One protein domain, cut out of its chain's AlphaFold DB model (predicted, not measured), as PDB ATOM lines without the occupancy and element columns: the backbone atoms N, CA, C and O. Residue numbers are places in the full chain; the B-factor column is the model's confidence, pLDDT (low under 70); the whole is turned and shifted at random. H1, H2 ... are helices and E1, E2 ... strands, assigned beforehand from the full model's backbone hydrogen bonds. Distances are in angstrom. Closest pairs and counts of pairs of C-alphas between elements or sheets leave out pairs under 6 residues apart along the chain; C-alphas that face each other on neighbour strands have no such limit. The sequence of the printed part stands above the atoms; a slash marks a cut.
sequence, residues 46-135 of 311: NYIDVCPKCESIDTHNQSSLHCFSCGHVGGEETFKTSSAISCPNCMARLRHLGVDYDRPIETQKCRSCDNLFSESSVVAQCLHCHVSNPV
ATOM      1  N   ASN A  46     290.120 179.924 214.801       97.31
ATOM      2  CA  ASN A  46     288.762 179.613 215.225       97.31
ATOM      3  C   ASN A  46     287.797 180.624 214.592       97.31
ATOM      4  O   ASN A  46     287.990 181.829 214.754       97.31
ATOM      5  N   TYR A  47     286.789 180.150 213.863       97.31
ATOM      6  CA  TYR A  47     285.776 181.005 213.241       97.31
ATOM      7  C   TYR A  47     284.584 181.110 214.183       97.31
ATOM      8  O   TYR A  47     284.046 180.086 214.600       97.31
ATOM      9  N   ILE A  48     284.215 182.336 214.545       95.81
ATOM     10  CA  ILE A  48     283.222 182.598 215.586       95.81
ATOM     11  C   ILE A  48     282.207 183.612 215.071       95.81
ATOM     12  O   ILE A  48     282.586 184.641 214.504       95.81
ATOM     13  N   ASP A  49     280.934 183.315 215.311       95.75
ATOM     14  CA  ASP A  49     279.826 184.236 215.095       95.75
ATOM     15  C   ASP A  49     279.812 185.313 216.187       95.75
ATOM     16  O   ASP A  49     279.876 185.025 217.386       95.75
ATOM     17  N   VAL A  50     279.730 186.572 215.770       96.06
ATOM     18  CA  VAL A  50     279.735 187.743 216.644       96.06
ATOM     19  C   VAL A  50     278.635 188.727 216.269       96.06
ATOM     20  O   VAL A  50     278.190 188.821 215.121       96.06
ATOM     21  N   CYS A  51     278.222 189.526 217.252       95.81
ATOM     22  CA  CYS A  51     277.305 190.634 217.034       95.81
ATOM     23  C   CYS A  51     277.882 191.618 215.995       95.81
ATOM     24  O   CYS A  51     278.957 192.171 216.234       95.81
ATOM     25  N   PRO A  52     277.153 191.954 214.915       94.94
ATOM     26  CA  PRO A  52     277.644 192.862 213.871       94.94
ATOM     27  C   PRO A  52     277.884 194.301 214.358       94.94
ATOM     28  O   PRO A  52     278.532 195.086 213.676       94.94
ATOM     29  N   LYS A  53     277.343 194.673 215.528       95.56
ATOM     30  CA  LYS A  53     277.467 196.024 216.096       95.56
ATOM     31  C   LYS A  53     278.628 196.175 217.079       95.56
ATOM     32  O   LYS A  53     279.218 197.247 217.144       95.56
ATOM     33  N   CYS A  54     278.900 195.158 217.896       95.00
ATOM     34  CA  CYS A  54     279.876 195.258 218.990       95.00
ATOM     35  C   CYS A  54     280.879 194.101 219.055       95.00
ATOM     36  O   CYS A  54     281.655 194.041 220.002       95.00
ATOM     37  N   GLU A  55     280.821 193.166 218.106       94.75
ATOM     38  CA  GLU A  55     281.690 191.988 218.013       94.75
ATOM     39  C   GLU A  55     281.648 191.041 219.232       94.75
ATOM     40  O   GLU A  55     282.471 190.138 219.361       94.75
ATOM     41  N   SER A  56     280.662 191.189 220.126       96.06
ATOM     42  CA  SER A  56     280.462 190.255 221.238       96.06
ATOM     43  C   SER A  56     279.940 188.901 220.756       96.06
ATOM     44  O   SER A  56     279.033 188.843 219.923       96.06
ATOM     45  N   ILE A  57     280.460 187.825 221.352       95.50
ATOM     46  CA  ILE A  57     279.996 186.441 221.158       95.50
ATOM     47  C   ILE A  57     278.727 186.113 221.961       95.50
ATOM     48  O   ILE A  57     278.101 185.084 221.720       95.50
ATOM     49  N   ASP A  58     278.338 186.958 222.925       96.62
ATOM     50  CA  ASP A  58     277.175 186.726 223.793       96.62
ATOM     51  C   ASP A  58     275.876 187.086 223.056       96.62
ATOM     52  O   ASP A  58     275.248 188.135 223.256       96.62
ATOM     53  N   THR A  59     275.525 186.219 222.112       93.31
ATOM     54  CA  THR A  59     274.349 186.315 221.252       93.31
ATOM     55  C   THR A  59     273.410 185.148 221.534       93.31
ATOM     56  O   THR A  59     273.821 184.068 221.956       93.31
ATOM     57  N   HIS A  60     272.111 185.374 221.357       91.19
ATOM     58  CA  HIS A  60     271.108 184.327 221.496       91.19
ATOM     59  C   HIS A  60     269.985 184.537 220.492       91.19
ATOM     60  O   HIS A  60     269.684 185.669 220.108       91.19
ATOM     61  N   ASN A  61     269.343 183.446 220.093       88.75
ATOM     62  CA  ASN A  61     268.170 183.517 219.238       88.75
ATOM     63  C   ASN A  61     267.003 184.106 220.033       88.75
ATOM     64  O   ASN A  61     266.730 183.685 221.160       88.75
ATOM     65  N   GLN A  62     266.311 185.069 219.433       84.88
ATOM     66  CA  GLN A  62     265.106 185.656 219.987       84.88
ATOM     67  C   GLN A  62     263.970 185.543 218.971       84.88
ATOM     68  O   GLN A  62     263.945 186.242 217.956       84.88
ATOM     69  N   SER A  63     262.986 184.700 219.286       85.19
ATOM     70  CA  SER A  63     261.714 184.687 218.568       85.19
ATOM     71  C   SER A  63     261.000 186.014 218.787       85.19
ATOM     72  O   SER A  63     260.782 186.423 219.930       85.19
ATOM     73  N   SER A  64     260.614 186.666 217.696       87.75
ATOM     74  CA  SER A  64     259.836 187.902 217.719       87.75
ATOM     75  C   SER A  64     258.452 187.654 217.127       87.75
ATOM     76  O   SER A  64     258.291 186.813 216.243       87.75
ATOM     77  N   LEU A  65     257.450 188.381 217.614       90.31
ATOM     78  CA  LEU A  65     256.123 188.449 217.006       90.31
ATOM     79  C   LEU A  65     255.882 189.865 216.498       90.31
ATOM     80  O   LEU A  65     256.263 190.837 217.155       90.31
ATOM     81  N   HIS A  66     255.210 189.976 215.358       91.62
ATOM     82  CA  HIS A  66     254.718 191.242 214.833       91.62
ATOM     83  C   HIS A  66     253.186 191.221 214.776       91.62
ATOM     84  O   HIS A  66     252.568 190.322 214.213       91.62
ATOM     85  N   CYS A  67     252.557 192.202 215.426       93.81
ATOM     86  CA  CYS A  67     251.104 192.310 215.525       93.81
ATOM     87  C   CYS A  67     250.523 193.079 214.334       93.81
ATOM     88  O   CYS A  67     250.761 194.279 214.210       93.81
ATOM     89  N   PHE A  68     249.663 192.442 213.537       94.81
ATOM     90  CA  PHE A  68     249.053 193.087 212.366       94.81
ATOM     91  C   PHE A  68     248.053 194.189 212.727       94.81
ATOM     92  O   PHE A  68     247.846 195.109 211.942       94.81
ATOM     93  N   SER A  69     247.461 194.147 213.924       94.44
ATOM     94  CA  SER A  69     246.497 195.166 214.358       94.44
ATOM     95  C   SER A  69     247.131 196.530 214.656       94.44
ATOM     96  O   SER A  69     246.443 197.540 214.550       94.44
ATOM     97  N   CYS A  70     248.406 196.583 215.063       95.19
ATOM     98  CA  CYS A  70     249.051 197.843 215.475       95.19
ATOM     99  C   CYS A  70     250.498 198.036 214.994       95.19
ATOM    100  O   CYS A  70     251.087 199.076 215.274       95.19
ATOM    101  N   GLY A  71     251.096 197.051 214.320       91.00
ATOM    102  CA  GLY A  71     252.471 197.108 213.821       91.00
ATOM    103  C   GLY A  71     253.565 196.905 214.878       91.00
ATOM    104  O   GLY A  71     254.744 197.033 214.561       91.00
ATOM    105  N   HIS A  72     253.227 196.604 216.138       91.31
ATOM    106  CA  HIS A  72     254.237 196.393 217.181       91.31
ATOM    107  C   HIS A  72     255.022 195.095 216.954       91.31
ATOM    108  O   HIS A  72     254.415 194.034 216.784       91.31
ATOM    109  N   VAL A  73     256.354 195.188 217.022       88.56
ATOM    110  CA  VAL A  73     257.290 194.059 216.953       88.56
ATOM    111  C   VAL A  73     258.030 193.939 218.281       88.56
ATOM    112  O   VAL A  73     258.594 194.918 218.768       88.56
ATOM    113  N   GLY A  74     258.051 192.742 218.857       86.94
ATOM    114  CA  GLY A  74     258.759 192.481 220.108       86.94
ATOM    115  C   GLY A  74     259.003 190.993 220.332       86.94
ATOM    116  O   GLY A  74     258.482 190.153 219.602       86.94
ATOM    117  N   GLY A  75     259.795 190.660 221.352       87.94
ATOM    118  CA  GLY A  75     260.095 189.267 221.685       87.94
ATOM    119  C   GLY A  75     258.839 188.493 222.077       87.94
ATOM    120  O   GLY A  75     258.013 189.015 222.822       87.94
ATOM    121  N   GLU A  76     258.716 187.242 221.641       88.25
ATOM    122  CA  GLU A  76     257.548 186.381 221.874       88.25
ATOM    123  C   GLU A  76     257.151 186.305 223.358       88.25
ATOM    124  O   GLU A  76     255.968 186.340 223.687       88.25
ATOM    125  N   GLU A  77     258.132 186.304 224.264       87.38
ATOM    126  CA  GLU A  77     257.903 186.298 225.714       87.38
ATOM    127  C   GLU A  77     257.119 187.522 226.215       87.38
ATOM    128  O   GLU A  77     256.348 187.411 227.159       87.38
ATOM    129  N   THR A  78     257.237 188.677 225.551       89.06
ATOM    130  CA  THR A  78     256.462 189.886 225.899       89.06
ATOM    131  C   THR A  78     255.003 189.819 225.447       89.06
ATOM    132  O   THR A  78     254.171 190.573 225.946       89.06
ATOM    133  N   PHE A  79     254.680 188.907 224.527       89.88
ATOM    134  CA  PHE A  79     253.319 188.668 224.051       89.88
ATOM    135  C   PHE A  79     252.633 187.511 224.791       89.88
ATOM    136  O   PHE A  79     251.404 187.401 224.771       89.88
ATOM    137  N   LYS A  80     253.398 186.619 225.431       87.88
ATOM    138  CA  LYS A  80     252.860 185.485 226.188       87.88
ATOM    139  C   LYS A  80     252.253 185.958 227.507       87.88
ATOM    140  O   LYS A  80     252.920 186.511 228.370       87.88
ATOM    141  N   THR A  81     250.967 185.678 227.688       82.81
ATOM    142  CA  THR A  81     250.261 185.756 228.976       82.81
ATOM    143  C   THR A  81     249.940 184.333 229.455       82.81
ATOM    144  O   THR A  81     250.006 183.389 228.671       82.81
ATOM    145  N   SER A  82     249.526 184.154 230.714       76.81
ATOM    146  CA  SER A  82     249.262 182.838 231.338       76.81
ATOM    147  C   SER A  82     248.301 181.905 230.581       76.81
ATOM    148  O   SER A  82     248.294 180.706 230.840       76.81
ATOM    149  N   SER A  83     247.483 182.423 229.660       80.81
ATOM    150  CA  SER A  83     246.492 181.638 228.906       80.81
ATOM    151  C   SER A  83     246.327 182.040 227.433       80.81
ATOM    152  O   SER A  83     245.488 181.471 226.731       80.81
ATOM    153  N   ALA A  84     247.072 183.038 226.945       87.25
ATOM    154  CA  ALA A  84     246.901 183.572 225.593       87.25
ATOM    155  C   ALA A  84     248.138 184.341 225.110       87.25
ATOM    156  O   ALA A  84     248.947 184.793 225.916       87.25
ATOM    157  N   ILE A  85     248.230 184.540 223.793       90.88
ATOM    158  CA  ILE A  85     249.157 185.488 223.172       90.88
ATOM    159  C   ILE A  85     248.395 186.801 222.946       90.88
ATOM    160  O   ILE A  85     247.313 186.808 222.352       90.88
ATOM    161  N   SER A  86     248.927 187.908 223.454       93.69
ATOM    162  CA  SER A  86     248.323 189.237 223.366       93.69
ATOM    163  C   SER A  86     249.390 190.282 223.074       93.69
ATOM    164  O   SER A  86     250.495 190.201 223.599       93.69
ATOM    165  N   CYS A  87     249.077 191.273 222.243       93.19
ATOM    166  CA  CYS A  87     250.004 192.368 221.983       93.19
ATOM    167  C   CYS A  87     250.146 193.259 223.230       93.19
ATOM    168  O   CYS A  87     249.134 193.798 223.681       93.19
ATOM    169  N   PRO A  88     251.364 193.506 223.750       92.88
ATOM    170  CA  PRO A  88     251.550 194.370 224.918       92.88
ATOM    171  C   PRO A  88     251.225 195.847 224.637       92.88
ATOM    172  O   PRO A  88     251.010 196.611 225.571       92.88
ATOM    173  N   ASN A  89     251.174 196.256 223.361       94.75
ATOM    174  CA  ASN A  89     250.938 197.646 222.961       94.75
ATOM    175  C   ASN A  89     249.446 197.985 222.783       94.75
ATOM    176  O   ASN A  89     248.984 199.021 223.244       94.75
ATOM    177  N   CYS A  90     248.676 197.119 222.114       94.81
ATOM    178  CA  CYS A  90     247.254 197.371 221.821       94.81
ATOM    179  C   CYS A  90     246.290 196.401 222.516       94.81
ATOM    180  O   CYS A  90     245.079 196.508 222.334       94.81
ATOM    181  N   MET A  91     246.813 195.437 223.281       92.62
ATOM    182  CA  MET A  91     246.050 194.392 223.974       92.62
ATOM    183  C   MET A  91     245.217 193.489 223.046       92.62
ATOM    184  O   MET A  91     244.370 192.727 223.516       92.62
ATOM    185  N   ALA A  92     245.457 193.541 221.728       91.38
ATOM    186  CA  ALA A  92     244.819 192.654 220.764       91.38
ATOM    187  C   ALA A  92     245.240 191.203 221.017       91.38
ATOM    188  O   ALA A  92     246.429 190.893 221.127       91.38
ATOM    189  N   ARG A  93     244.255 190.305 221.082       93.19
ATOM    190  CA  ARG A  93     244.480 188.873 221.287       93.19
ATOM    191  C   ARG A  93     244.839 188.209 219.960       93.19
ATOM    192  O   ARG A  93     244.025 188.211 219.044       93.19
ATOM    193  N   LEU A  94     246.018 187.603 219.894       92.19
ATOM    194  CA  LEU A  94     246.601 187.034 218.680       92.19
ATOM    195  C   LEU A  94     246.360 185.518 218.668       92.19
ATOM    196  O   LEU A  94     246.814 184.822 219.578       92.19
ATOM    197  N   ARG A  95     245.601 184.995 217.695       91.69
ATOM    198  CA  ARG A  95     245.208 183.571 217.659       91.69
ATOM    199  C   ARG A  95     245.719 182.843 216.425       91.69
ATOM    200  O   ARG A  95     246.145 181.699 216.544       91.69
ATOM    201  N   HIS A  96     245.673 183.487 215.267       91.44
ATOM    202  CA  HIS A  96     245.978 182.862 213.985       91.44
ATOM    203  C   HIS A  96     247.238 183.474 213.370       91.44
ATOM    204  O   HIS A  96     247.276 184.663 213.042       91.44
ATOM    205  N   LEU A  97     248.266 182.643 213.191       89.50
ATOM    206  CA  LEU A  97     249.475 183.003 212.453       89.50
ATOM    207  C   LEU A  97     249.117 183.340 210.994       89.50
ATOM    208  O   LEU A  97     248.356 182.611 210.360       89.50
ATOM    209  N   GLY A  98     249.661 184.436 210.469       90.25
ATOM    210  CA  GLY A  98     249.394 184.941 209.119       90.25
ATOM    211  C   GLY A  98     248.103 185.756 208.978       90.25
ATOM    212  O   GLY A  98     247.841 186.266 207.893       90.25
ATOM    213  N   VAL A  99     247.312 185.907 210.050       91.31
ATOM    214  CA  VAL A  99     246.086 186.732 210.065       91.31
ATOM    215  C   VAL A  99     246.113 187.764 211.188       91.31
ATOM    216  O   VAL A  99     245.839 188.933 210.945       91.31
ATOM    217  N   ASP A 100     246.460 187.350 212.407       90.38
ATOM    218  CA  ASP A 100     246.530 188.256 213.560       90.38
ATOM    219  C   ASP A 100     247.972 188.738 213.805       90.38
ATOM    220  O   ASP A 100     248.205 189.840 214.311       90.38
ATOM    221  N   TYR A 101     248.948 187.893 213.465       92.69
ATOM    222  CA  TYR A 101     250.372 188.145 213.651       92.69
ATOM    223  C   TYR A 101     251.221 187.294 212.710       92.69
ATOM    224  O   TYR A 101     250.781 186.237 212.254       92.69
ATOM    225  N   ASP A 102     252.466 187.697 212.494       91.88
ATOM    226  CA  ASP A 102     253.505 186.865 211.894       91.88
ATOM    227  C   ASP A 102     254.750 186.787 212.789       91.88
ATOM    228  O   ASP A 102     254.839 187.380 213.872       91.88
ATOM    229  N   ARG A 103     255.693 185.955 212.351       87.31
ATOM    230  CA  ARG A 103     257.020 185.818 212.940       87.31
ATOM    231  C   ARG A 103     258.009 186.399 211.937       87.31
ATOM    232  O   ARG A 103     258.194 185.782 210.885       87.31
ATOM    233  N   PRO A 104     258.615 187.563 212.218       81.19
ATOM    234  CA  PRO A 104     259.737 188.053 211.432       81.19
ATOM    235  C   PRO A 104     260.823 186.975 211.319       81.19
ATOM    236  O   PRO A 104     260.936 186.128 212.210       81.19
ATOM    237  N   ILE A 105     261.613 187.016 210.238       74.00
ATOM    238  CA  ILE A 105     262.785 186.141 210.057       74.00
ATOM    239  C   ILE A 105     263.595 186.137 211.354       74.00
ATOM    240  O   ILE A 105     263.809 187.203 211.934       74.00
ATOM    241  N   GLU A 106     263.972 184.940 211.814       65.75
ATOM    242  CA  GLU A 106     264.591 184.719 213.121       65.75
ATOM    243  C   GLU A 106     265.685 185.754 213.401       65.75
ATOM    244  O   GLU A 106     266.665 185.876 212.669       65.75
ATOM    245  N   THR A 107     265.476 186.534 214.461       77.50
ATOM    246  CA  THR A 107     266.391 187.592 214.876       77.50
ATOM    247  C   THR A 107     267.255 187.098 216.024       77.50
ATOM    248  O   THR A 107     266.755 186.599 217.032       77.50
ATOM    249  N   GLN A 108     268.561 187.268 215.906       88.19
ATOM    250  CA  GLN A 108     269.497 187.141 217.008       88.19
ATOM    251  C   GLN A 108     269.534 188.448 217.800       88.19
ATOM    252  O   GLN A 108     269.447 189.546 217.240       88.19
ATOM    253  N   LYS A 109     269.673 188.329 219.121       89.88
ATOM    254  CA  LYS A 109     269.864 189.459 220.024       89.88
ATOM    255  C   LYS A 109     271.196 189.342 220.751       89.88
ATOM    256  O   LYS A 109     271.494 188.333 221.395       89.88
ATOM    257  N   CYS A 110     271.986 190.409 220.698       94.56
ATOM    258  CA  CYS A 110     273.204 190.523 221.494       94.56
ATOM    259  C   CYS A 110     272.854 190.911 222.934       94.56
ATOM    260  O   CYS A 110     272.185 191.917 223.155       94.56
ATOM    261  N   ARG A 111     273.344 190.161 223.923       94.75
ATOM    262  CA  ARG A 111     273.160 190.497 225.344       94.75
ATOM    263  C   ARG A 111     274.075 191.619 225.820       94.75
ATOM    264  O   ARG A 111     273.768 192.275 226.804       94.75
ATOM    265  N   SER A 112     275.177 191.867 225.114       96.62
ATOM    266  CA  SER A 112     276.134 192.915 225.488       96.62
ATOM    267  C   SER A 112     275.727 194.317 225.025       96.62
ATOM    268  O   SER A 112     276.167 195.292 225.620       96.62
ATOM    269  N   CYS A 113     274.934 194.447 223.954       94.75
ATOM    270  CA  CYS A 113     274.543 195.759 223.410       94.75
ATOM    271  C   CYS A 113     273.074 195.868 222.971       94.75
ATOM    272  O   CYS A 113     272.711 196.845 222.313       94.75
ATOM    273  N   ASP A 114     272.258 194.851 223.270       91.25
ATOM    274  CA  ASP A 114     270.836 194.737 222.916       91.25
ATOM    275  C   ASP A 114     270.505 194.838 221.415       91.25
ATOM    276  O   ASP A 114     269.337 194.932 221.041       91.25
ATOM    277  N   ASN A 115     271.510 194.781 220.535       91.19
ATOM    278  CA  ASN A 115     271.304 194.855 219.092       91.19
ATOM    279  C   ASN A 115     270.526 193.638 218.579       91.19
ATOM    280  O   ASN A 115     270.897 192.503 218.891       91.19
ATOM    281  N   LEU A 116     269.505 193.891 217.758       88.25
ATOM    282  CA  LEU A 116     268.743 192.888 217.017       88.25
ATOM    283  C   LEU A 116     269.267 192.809 215.582       88.25
ATOM    284  O   LEU A 116     269.445 193.839 214.933       88.25
ATOM    285  N   PHE A 117     269.525 191.604 215.091       89.94
ATOM    286  CA  PHE A 117     270.066 191.364 213.753       89.94
ATOM    287  C   PHE A 117     269.633 189.988 213.243       89.94
ATOM    288  O   PHE A 117     269.365 189.093 214.036       89.94
ATOM    289  N   SER A 118     269.529 189.815 211.927       87.69
ATOM    290  CA  SER A 118     269.140 188.537 211.313       87.69
ATOM    291  C   SER A 118     270.328 187.608 211.055       87.69
ATOM    292  O   SER A 118     270.166 186.396 211.070       87.69
ATOM    293  N   GLU A 119     271.520 188.167 210.836       89.25
ATOM    294  CA  GLU A 119     272.739 187.407 210.547       89.25
ATOM    295  C   GLU A 119     273.903 187.910 211.405       89.25
ATOM    296  O   GLU A 119     274.157 189.117 211.493       89.25
ATOM    297  N   SER A 120     274.600 186.978 212.057       92.25
ATOM    298  CA  SER A 120     275.858 187.264 212.751       92.25
ATOM    299  C   SER A 120     276.965 187.608 211.758       92.25
ATOM    300  O   SER A 120     276.997 187.115 210.631       92.25
ATOM    301  N   SER A 121     277.918 188.431 212.193       94.94
ATOM    302  CA  SER A 121     279.194 188.570 211.484       94.94
ATOM    303  C   SER A 121     280.141 187.454 211.911       94.94
ATOM    304  O   SER A 121     280.116 187.047 213.064       94.94
ATOM    305  N   VAL A 122     281.003 186.982 211.010       96.75
ATOM    306  CA  VAL A 122     282.020 185.971 211.339       96.75
ATOM    307  C   VAL A 122     283.381 186.638 211.451       96.75
ATOM    308  O   VAL A 122     283.814 187.338 210.533       96.75
ATOM    309  N   VAL A 123     284.089 186.367 212.544       97.00
ATOM    310  CA  VAL A 123     285.500 186.740 212.718       97.00
ATOM    311  C   VAL A 123     286.364 185.496 212.885       97.00
ATOM    312  O   VAL A 123     285.906 184.451 213.347       97.00
ATOM    313  N   ALA A 124     287.634 185.602 212.504       97.88
ATOM    314  CA  ALA A 124     288.623 184.550 212.681       97.88
ATOM    315  C   ALA A 124     289.581 184.909 213.822       97.88
ATOM    316  O   ALA A 124     290.482 185.744 213.673       97.88
ATOM    317  N   GLN A 125     289.407 184.254 214.966       97.31
ATOM    318  CA  GLN A 125     290.282 184.403 216.120       97.31
ATOM    319  C   GLN A 125     291.493 183.481 215.983       97.31
ATOM    320  O   GLN A 125     291.361 182.263 215.858       97.31
ATOM    321  N   CYS A 126     292.696 184.050 216.025       97.81
ATOM    322  CA  CYS A 126     293.910 183.248 216.015       97.81
ATOM    323  C   CYS A 126     294.148 182.610 217.386       97.81
ATOM    324  O   CYS A 126     294.288 183.310 218.381       97.81
ATOM    325  N   LEU A 127     294.275 181.288 217.444       97.00
ATOM    326  CA  LEU A 127     294.559 180.569 218.690       97.00
ATOM    327  C   LEU A 127     296.031 180.664 219.122       97.00
ATOM    328  O   LEU A 127     296.363 180.261 220.229       97.00
ATOM    329  N   HIS A 128     296.907 181.191 218.259       97.06
ATOM    330  CA  HIS A 128     298.327 181.372 218.560       97.06
ATOM    331  C   HIS A 128     298.652 182.767 219.111       97.06
ATOM    332  O   HIS A 128     299.350 182.882 220.108       97.06
ATOM    333  N   CYS A 129     298.157 183.832 218.465       97.12
ATOM    334  CA  CYS A 129     298.427 185.216 218.883       97.12
ATOM    335  C   CYS A 129     297.207 185.944 219.469       97.12
ATOM    336  O   CYS A 129     297.313 187.113 219.823       97.12
ATOM    337  N   HIS A 130     296.046 185.286 219.536       96.12
ATOM    338  CA  HIS A 130     294.777 185.822 220.054       96.12
ATOM    339  C   HIS A 130     294.192 187.031 219.308       96.12
ATOM    340  O   HIS A 130     293.108 187.495 219.657       96.12
ATOM    341  N   VAL A 131     294.839 187.496 218.235       96.44
ATOM    342  CA  VAL A 131     294.318 188.557 217.368       96.44
ATOM    343  C   VAL A 131     293.039 188.085 216.672       96.44
ATOM    344  O   VAL A 131     293.009 187.003 216.072       96.44
ATOM    345  N   SER A 132     291.998 188.917 216.730       95.62
ATOM    346  CA  SER A 132     290.780 188.766 215.930       95.62
ATOM    347  C   SER A 132     291.000 189.360 214.540       95.62
ATOM    348  O   SER A 132     291.503 190.475 214.407       95.62
ATOM    349  N   ASN A 133     290.664 188.602 213.499       95.88
ATOM    350  CA  ASN A 133     290.875 188.988 212.109       95.88
ATOM    351  C   ASN A 133     289.523 189.001 211.389       95.88
ATOM    352  O   ASN A 133     288.794 188.005 211.462       95.88
ATOM    353  N   PRO A 134     289.208 190.056 210.622       95.69
ATOM    354  CA  PRO A 134     288.176 189.970 209.599       95.69
ATOM    355  C   PRO A 134     288.508 188.836 208.618       95.69
ATOM    356  O   PRO A 134     289.665 188.675 208.218       95.69
ATOM    357  N   VAL A 135     287.513 188.024 208.252       95.69
ATOM    358  CA  VAL A 135     287.721 186.812 207.432       95.69
ATOM    359  C   VAL A 135     288.297 187.141 206.048       95.69
ATOM    360  O   VAL A 135     289.099 186.376 205.512       95.69
TER     361      VAL A 135
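Overview. This is residues 46 to 135 of the 311 residues of the protein "TackOD1 domain-containing protein" of Idiomarinaceae bacterium (UniProt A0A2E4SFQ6). You are looking at a long, thin rod of three small strand units in a row: the sheet E1, E7, E8 at one end, the pair E2 and E6 in the middle, and the hairpin E3 and E4 with H1 and E5 at the other end. The backbone runs out through E1, E2 and E3 and comes back through E6 and E7. The printed part has 90 residues, with one named helix and eight named strands in the order E1 E2 E3 E4 H1 E5 E6 E7 E8; the sheets, E1 - E7 - E8, E2 - E6 and E3 - E4, are antiparallel. The class is mostly strand, with under half of the residues in named elements, and the whole is loose, with a radius of gyration of the C-alphas of 17.3 A and spans of 54 by 22 by 17 A.

Along the chain. Find C-alpha 46 at (288.762, 179.613, 215.225); from there E1, residues 46 to 50, runs 12.2 A. Next come E2, 59 to 62, E3, 64 to 67, E4, 73 to 75, H1, 76 to 79, and E5, 84 to 86. E6, 107 to 110, begins at C-alpha 107 (266.391, 187.592, 214.876). E7, 121 to 126, runs 16.3 A, and E8, 132 to 134, ends at C-alpha 134 (288.176, 189.970, 209.599).

Arrangement. E7 is the inner strand: look for N 48 and O 123, 3.0 A, towards E1, and N 124 and O 133, 2.9 A, in the hairpin with E8. Between E2 and E6, N 60 and O 109 are 3.0 A apart. E2 runs on into E3 at 35 degrees; in the hairpin E3 and E4, N 65 and O 74 are 2.9 A apart. H1 is too short for an O i to N i+4 pair; its one O i to N i+3 pair is within hydrogen-bond range. The closest C-alphas of H1 and E5, Phe 79 and Ser 86, are 5.1 A apart. E5 pairs with no named strand, but its residues 85 to 86 pair with 93 to 94. E1 and E5 are apart.

Size, cuts and confidence. The C-alphas farthest apart, Ala 92 and His 128, are 54.7 A apart. The printed part has no cut; the link E5 to E6, 20 residues, is long, and residue 106 is under pLDDT 70.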